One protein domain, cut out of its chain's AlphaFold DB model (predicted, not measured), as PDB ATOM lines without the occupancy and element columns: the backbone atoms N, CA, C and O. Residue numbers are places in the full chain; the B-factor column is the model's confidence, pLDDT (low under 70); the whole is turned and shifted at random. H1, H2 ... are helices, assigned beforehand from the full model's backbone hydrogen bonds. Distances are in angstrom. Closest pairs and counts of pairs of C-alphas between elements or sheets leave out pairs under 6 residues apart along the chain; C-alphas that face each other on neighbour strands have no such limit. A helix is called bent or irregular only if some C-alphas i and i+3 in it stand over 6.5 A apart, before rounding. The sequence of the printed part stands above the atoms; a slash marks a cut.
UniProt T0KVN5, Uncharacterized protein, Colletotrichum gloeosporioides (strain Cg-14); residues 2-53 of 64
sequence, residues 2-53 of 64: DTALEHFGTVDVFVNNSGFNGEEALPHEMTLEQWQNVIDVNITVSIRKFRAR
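Overview. This is residues 2 to 53 of the 64 residues of an uncharacterized protein of Colletotrichum gloeosporioides (strain Cg-14) (UniProt T0KVN5). Picture a long, narrow loop of chain: one bent helix, H2, makes the returning side, and a long link with no named element makes the other side, running out from the short helix H1 and folding back around residues 24 to 31 into H2. H1 sticks out at the end away from that fold, with residues 3 to 9 standing free. The printed part has 52 residues, with two named helices in the order H1, H2 and no named strand; the class is all helix. The whole is only just extended, close to loose, with a radius of gyration of the C-alphas of 15.0 A, and its spans of 46 by 19 by 15 A outline a rod.

Arrangement. Look first at H2, residues 32 to 52, assigned as one helix by its hydrogen bonds but bent: C-alphas 42 and 45 are 6.6 A apart. Its arms, H2a of residues 32 to 42 and H2b of residues 45 to 52, stand at a steep tilt of 63 degrees; residues 43 and 44 belong to neither. Now find H1, residues 2 to 8, which is apart from H2a and from H2b. In H1, H2a and H2b every O i to N i+4 pair is within hydrogen-bond range.

Along the chain. Find C-alpha 32 at (-39.544, -2.868, 2.101); from there H2a runs 15.3 A to C-alpha 42. H2b runs 10.3 A from C-alpha 45 to C-alpha 52 at (-30.255, 16.504, 17.071). H1 begins at C-alpha 2, at (-17.533, 16.219, 17.904), and measures 9.9 A from first to last C-alpha.

Size, cuts and confidence. The C-alphas of Gly 9 and His 28, the two farthest apart, are 46.1 A apart, while those of Asp 2 and Arg 53 are 11.5 A apart. The link from H1 to H2 is long, with 23 residues, and the printed part has no cut. Mean pLDDT of the printed part is 87.3; residues 52 to 53 are under 70.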
ATOM      1  N   ASP A   2     -18.390  15.843  16.769       86.94
ATOM      2  CA  ASP A   2     -17.533  16.219  17.904       86.94
ATOM      3  C   ASP A   2     -16.066  16.378  17.502       86.94
ATOM      4  O   ASP A   2     -15.517  17.445  17.715       86.94
ATOM      5  N   THR A   3     -15.498  15.444  16.732       91.81
ATOM      6  CA  THR A   3     -14.130  15.574  16.191       91.81
ATOM      7  C   THR A   3     -13.896  16.863  15.393       91.81
ATOM      8  O   THR A   3     -12.837  17.474  15.505       91.81
ATOM      9  N   ALA A   4     -14.876  17.288  14.586       87.94
ATOM     10  CA  ALA A   4     -14.766  18.518  13.802       87.94
ATOM     11  C   ALA A   4     -14.836  19.755  14.704       87.94
ATOM     12  O   ALA A   4     -14.090  20.700  14.501       87.94
ATOM     13  N   LEU A   5     -15.682  19.736  15.735       89.50
ATOM     14  CA  LEU A   5     -15.738  20.822  16.711       89.50
ATOM     15  C   LEU A   5     -14.498  20.888  17.599       89.50
ATOM     16  O   LEU A   5     -14.033  21.980  17.890       89.50
ATOM     17  N   GLU A   6     -13.949  19.743  17.997       93.12
ATOM     18  CA  GLU A   6     -12.701  19.667  18.759       93.12
ATOM     19  C   GLU A   6     -11.530  20.276  17.977       93.12
ATOM     20  O   GLU A   6     -10.689  20.946  18.567       93.12
ATOM     21  N   HIS A   7     -11.490  20.084  16.654       96.00
ATOM     22  CA  HIS A   7     -10.418  20.614  15.806       96.00
ATOM     23  C   HIS A   7     -10.650  22.055  15.332       96.00
ATOM     24  O   HIS A   7      -9.695  22.824  15.250       96.00
ATOM     25  N   PHE A   8     -11.889  22.421  14.987       91.12
ATOM     26  CA  PHE A   8     -12.198  23.682  14.299       91.12
ATOM     27  C   PHE A   8     -12.994  24.683  15.147       91.12
ATOM     28  O   PHE A   8     -13.175  25.824  14.732       91.12
ATOM     29  N   GLY A   9     -13.492  24.293  16.324       89.31
ATOM     30  CA  GLY A   9     -14.257  25.148  17.242       89.31
ATOM     31  C   GLY A   9     -15.694  25.462  16.801       89.31
ATOM     32  O   GLY A   9     -16.565  25.653  17.647       89.31
ATOM     33  N   THR A  10     -15.971  25.461  15.495       86.75
ATOM     34  CA  THR A  10     -17.304  25.653  14.904       86.75
ATOM     35  C   THR A  10     -17.507  24.746  13.682       86.75
ATOM     36  O   THR A  10     -16.565  24.146  13.164       86.75
ATOM     37  N   VAL A  11     -18.758  24.618  13.236       84.06
ATOM     38  CA  VAL A  11     -19.136  24.011  11.952       84.06
ATOM     39  C   VAL A  11     -20.165  24.926  11.298       84.06
ATOM     40  O   VAL A  11     -21.342  24.879  11.650       84.06
ATOM     41  N   ASP A  12     -19.724  25.744  10.347       85.31
ATOM     42  CA  ASP A  12     -20.596  26.715   9.666       85.31
ATOM     43  C   ASP A  12     -21.344  26.094   8.482       85.31
ATOM     44  O   ASP A  12     -22.463  26.484   8.154       85.31
ATOM     45  N   VAL A  13     -20.733  25.092   7.844       84.06
ATOM     46  CA  VAL A  13     -21.287  24.402   6.680       84.06
ATOM     47  C   VAL A  13     -21.188  22.897   6.884       84.06
ATOM     48  O   VAL A  13     -20.125  22.352   7.177       84.06
ATOM     49  N   PHE A  14     -22.313  22.213   6.685       83.88
ATOM     50  CA  PHE A  14     -22.390  20.759   6.662       83.88
ATOM     51  C   PHE A  14     -22.870  20.298   5.286       83.88
ATOM     52  O   PHE A  14     -23.985  20.613   4.874       83.88
ATOM     53  N   VAL A  15     -22.033  19.533   4.585       86.19
ATOM     54  CA  VAL A  15     -22.368  18.959   3.278       86.19
ATOM     55  C   VAL A  15     -22.695  17.484   3.467       86.19
ATOM     56  O   VAL A  15     -21.796  16.677   3.709       86.19
ATOM     57  N   ASN A  16     -23.975  17.115   3.356       86.06
ATOM     58  CA  ASN A  16     -24.352  15.704   3.368       86.06
ATOM     59  C   ASN A  16     -24.220  15.089   1.971       86.06
ATOM     60  O   ASN A  16     -25.184  15.041   1.214       86.06
ATOM     61  N   ASN A  17     -23.008  14.660   1.629       87.06
ATOM     62  CA  ASN A  17     -22.708  14.065   0.328       87.06
ATOM     63  C   ASN A  17     -22.855  12.532   0.305       87.06
ATOM     64  O   ASN A  17     -22.929  11.938  -0.766       87.06
ATOM     65  N   SER A  18     -22.845  11.873   1.463       87.00
ATOM     66  CA  SER A  18     -22.845  10.411   1.512       87.00
ATOM     67  C   SER A  18     -24.210   9.844   1.134       87.00
ATOM     68  O   SER A  18     -25.228  10.233   1.703       87.00
ATOM     69  N   GLY A  19     -24.208   8.875   0.223       88.88
ATOM     70  CA  GLY A  19     -25.385   8.106  -0.148       88.88
ATOM     71  C   GLY A  19     -24.999   6.749  -0.721       88.88
ATOM     72  O   GLY A  19     -23.853   6.534  -1.121       88.88
ATOM     73  N   PHE A  20     -25.953   5.825  -0.731       89.56
ATOM     74  CA  PHE A  20     -25.787   4.492  -1.305       89.56
ATOM     75  C   PHE A  20     -27.081   4.028  -1.983       89.56
ATOM     76  O   PHE A  20     -28.163   4.523  -1.669       89.56
ATOM     77  N   ASN A  21     -26.970   3.080  -2.915       87.44
ATOM     78  CA  ASN A  21     -28.106   2.636  -3.732       87.44
ATOM     79  C   ASN A  21     -28.862   1.429  -3.158       87.44
ATOM     80  O   ASN A  21     -29.859   1.022  -3.742       87.44
ATOM     81  N   GLY A  22     -28.431   0.872  -2.025       86.88
ATOM     82  CA  GLY A  22     -28.958  -0.406  -1.546       86.88
ATOM     83  C   GLY A  22     -28.206  -1.599  -2.125       86.88
ATOM     84  O   GLY A  22     -27.081  -1.470  -2.611       86.88
ATOM     85  N   GLU A  23     -28.841  -2.763  -2.036       86.75
ATOM     86  CA  GLU A  23     -28.437  -3.954  -2.783       86.75
ATOM     87  C   GLU A  23     -28.697  -3.760  -4.284       86.75
ATOM     88  O   GLU A  23     -29.573  -2.987  -4.678       86.75
ATOM     89  N   GLU A  24     -27.949  -4.468  -5.132       85.06
ATOM     90  CA  GLU A  24     -28.192  -4.475  -6.576       85.06
ATOM     91  C   GLU A  24     -29.474  -5.258  -6.887       85.06
ATOM     92  O   GLU A  24     -29.459  -6.478  -7.038       85.06
ATOM     93  N   ALA A  25     -30.592  -4.542  -6.964       85.31
ATOM     94  CA  ALA A  25     -31.902  -5.083  -7.302       85.31
ATOM     95  C   ALA A  25     -32.693  -4.068  -8.134       85.31
ATOM     96  O   ALA A  25     -32.509  -2.852  -8.004       85.31
ATOM     97  N   LEU A  26     -33.602  -4.545  -8.985       88.38
ATOM     98  CA  LEU A  26     -34.566  -3.655  -9.618       88.38
ATOM     99  C   LEU A  26     -35.551  -3.127  -8.560       88.38
ATOM    100  O   LEU A  26     -35.853  -3.822  -7.589       88.38
ATOM    101  N   PRO A  27     -36.144  -1.933  -8.750       85.00
ATOM    102  CA  PRO A  27     -37.004  -1.323  -7.732       85.00
ATOM    103  C   PRO A  27     -38.186  -2.181  -7.247       85.00
ATOM    104  O   PRO A  27     -38.636  -2.013  -6.122       85.00
ATOM    105  N   HIS A  28     -38.702  -3.090  -8.080       89.69
ATOM    106  CA  HIS A  28     -39.818  -3.979  -7.726       89.69
ATOM    107  C   HIS A  28     -39.375  -5.292  -7.060       89.69
ATOM    108  O   HIS A  28     -40.219  -6.060  -6.606       89.69
ATOM    109  N   GLU A  29     -38.070  -5.555  -7.026       93.12
ATOM    110  CA  GLU A  29     -37.457  -6.730  -6.400       93.12
ATOM    111  C   GLU A  29     -36.969  -6.415  -4.979       93.12
ATOM    112  O   GLU A  29     -36.748  -7.326  -4.184       93.12
ATOM    113  N   MET A  30     -36.827  -5.128  -4.643       93.44
ATOM    114  CA  MET A  30     -36.423  -4.689  -3.313       93.44
ATOM    115  C   MET A  30     -37.505  -4.985  -2.278       93.44
ATOM    116  O   MET A  30     -38.678  -4.633  -2.436       93.44
ATOM    117  N   THR A  31     -37.092  -5.560  -1.153       95.44
ATOM    118  CA  THR A  31     -37.952  -5.647   0.021       95.44
ATOM    119  C   THR A  31     -38.181  -4.255   0.614       95.44
ATOM    120  O   THR A  31     -37.378  -3.331   0.455       95.44
ATOM    121  N   LEU A  32     -39.274  -4.106   1.365       95.38
ATOM    122  CA  LEU A  32     -39.544  -2.868   2.101       95.38
ATOM    123  C   LEU A  32     -38.422  -2.517   3.085       95.38
ATOM    124  O   LEU A  32     -38.139  -1.342   3.290       95.38
ATOM    125  N   GLU A  33     -37.769  -3.522   3.664       94.94
ATOM    126  CA  GLU A  33     -36.643  -3.333   4.578       94.94
ATOM    127  C   GLU A  33     -35.406  -2.788   3.849       94.94
ATOM    128  O   GLU A  33     -34.807  -1.807   4.294       94.94
ATOM    129  N   GLN A  34     -35.069  -3.356   2.688       93.88
ATOM    130  CA  GLN A  34     -33.972  -2.868   1.848       93.88
ATOM    131  C   GLN A  34     -34.219  -1.429   1.393       93.88
ATOM    132  O   GLN A  34     -33.320  -0.588   1.459       93.88
ATOM    133  N   TRP A  35     -35.451  -1.120   0.980       93.88
ATOM    134  CA  TRP A  35     -35.822   0.240   0.604       93.88
ATOM    135  C   TRP A  35     -35.753   1.207   1.790       93.88
ATOM    136  O   TRP A  35     -35.222   2.312   1.662       93.88
ATOM    137  N   GLN A  36     -36.215   0.787   2.971       95.25
ATOM    138  CA  GLN A  36     -36.138   1.611   4.173       95.25
ATOM    139  C   GLN A  36     -34.688   1.931   4.553       95.25
ATOM    140  O   GLN A  36     -34.413   3.055   4.966       95.25
ATOM    141  N   ASN A  37     -33.746   1.008   4.344       93.62
ATOM    142  CA  ASN A  37     -32.326   1.268   4.583       93.62
ATOM    143  C   ASN A  37     -31.777   2.377   3.661       93.62
ATOM    144  O   ASN A  37     -31.077   3.282   4.121       93.62
ATOM    145  N   VAL A  38     -32.151   2.369   2.373       93.88
ATOM    146  CA  VAL A  38     -31.797   3.443   1.421       93.88
ATOM    147  C   VAL A  38     -32.339   4.792   1.892       93.88
ATOM    148  O   VAL A  38     -31.602   5.781   1.932       93.88
ATOM    149  N   ILE A  39     -33.605   4.831   2.309       94.44
ATOM    150  CA  ILE A  39     -34.232   6.036   2.867       94.44
ATOM    151  C   ILE A  39     -33.510   6.499   4.135       94.44
ATOM    152  O   ILE A  39     -33.254   7.697   4.304       94.44
ATOM    153  N   ASP A  40     -33.150   5.570   5.015       93.69
ATOM    154  CA  ASP A  40     -32.543   5.889   6.298       93.69
ATOM    155  C   ASP A  40     -31.175   6.555   6.149       93.69
ATOM    156  O   ASP A  40     -30.912   7.561   6.816       93.69
ATOM    157  N   VAL A  41     -30.335   6.066   5.236       90.50
ATOM    158  CA  VAL A  41     -29.016   6.658   4.977       90.50
ATOM    159  C   VAL A  41     -29.127   7.936   4.152       90.50
ATOM    160  O   VAL A  41     -28.544   8.952   4.529       90.50
ATOM    161  N   ASN A  42     -29.881   7.919   3.050       92.00
ATOM    162  CA  ASN A  42     -29.835   9.008   2.073       92.00
ATOM    163  C   ASN A  42     -30.696  10.212   2.491       92.00
ATOM    164  O   ASN A  42     -30.391  11.348   2.127       92.00
ATOM    165  N   ILE A  43     -31.770   9.992   3.260       91.56
ATOM    166  CA  ILE A  43     -32.741  11.040   3.615       91.56
ATOM    167  C   ILE A  43     -32.793  11.249   5.129       91.56
ATOM    168  O   ILE A  43     -32.565  12.363   5.615       91.56
ATOM    169  N   THR A  44     -33.076  10.193   5.896       92.31
ATOM    170  CA  THR A  44     -33.355  10.313   7.335       92.31
ATOM    171  C   THR A  44     -32.149  10.845   8.114       92.31
ATOM    172  O   THR A  44     -32.325  11.671   9.018       92.31
ATOM    173  N   VAL A  45     -30.921  10.437   7.768       85.38
ATOM    174  CA  VAL A  45     -29.693  10.945   8.409       85.38
ATOM    175  C   VAL A  45     -29.592  12.468   8.313       85.38
ATOM    176  O   VAL A  45     -29.337  13.096   9.342       85.38
ATOM    177  N   SER A  46     -29.860  13.072   7.148       82.19
ATOM    178  CA  SER A  46     -29.843  14.535   6.966       82.19
ATOM    179  C   SER A  46     -30.732  15.218   8.005       82.19
ATOM    180  O   SER A  46     -30.282  16.061   8.781       82.19
ATOM    181  N   ILE A  47     -31.992  14.785   8.074       84.12
ATOM    182  CA  ILE A  47     -33.013  15.359   8.956       84.12
ATOM    183  C   ILE A  47     -32.622  15.172  10.424       84.12
ATOM    184  O   ILE A  47     -32.717  16.107  11.221       84.12
ATOM    185  N   ARG A  48     -32.152  13.979  10.805       83.12
ATOM    186  CA  ARG A  48     -31.731  13.699  12.185       83.12
ATOM    187  C   ARG A  48     -30.551  14.570  12.606       83.12
ATOM    188  O   ARG A  48     -30.555  15.048  13.737       83.12
ATOM    189  N   LYS A  49     -29.576  14.826  11.725       72.75
ATOM    190  CA  LYS A  49     -28.440  15.716  12.030       72.75
ATOM    191  C   LYS A  49     -28.890  17.162  12.252       72.75
ATOM    192  O   LYS A  49     -28.418  17.777  13.204       72.75
ATOM    193  N   PHE A  50     -29.852  17.655  11.467       72.50
ATOM    194  CA  PHE A  50     -30.458  18.976  11.685       72.50
ATOM    195  C   PHE A  50     -31.321  19.063  12.952       72.50
ATOM    196  O   PHE A  50     -31.438  20.133  13.534       72.50
ATOM    197  N   ARG A  51     -31.948  17.963  13.391       72.25
ATOM    198  CA  ARG A  51     -32.812  17.955  14.589       72.25
ATOM    199  C   ARG A  51     -32.056  17.715  15.894       72.25
ATOM    200  O   ARG A  51     -32.440  18.263  16.918       72.25
ATOM    201  N   ALA A  52     -31.025  16.871  15.878       64.38
ATOM    202  CA  ALA A  52     -30.255  16.504  17.071       64.38
ATOM    203  C   ALA A  52     -29.348  17.638  17.568       64.38
ATOM    204  O   ALA A  52     -28.999  17.693  18.744       64.38
ATOM    205  N   ARG A  53     -28.980  18.557  16.677       57.84
ATOM    206  CA  ARG A  53     -28.376  19.834  17.025       57.84
ATOM    207  C   ARG A  53     -29.333  20.893  16.518       57.84
ATOM    208  O   ARG A  53     -29.412  21.073  15.311       57.84
TER     209      ARG A  53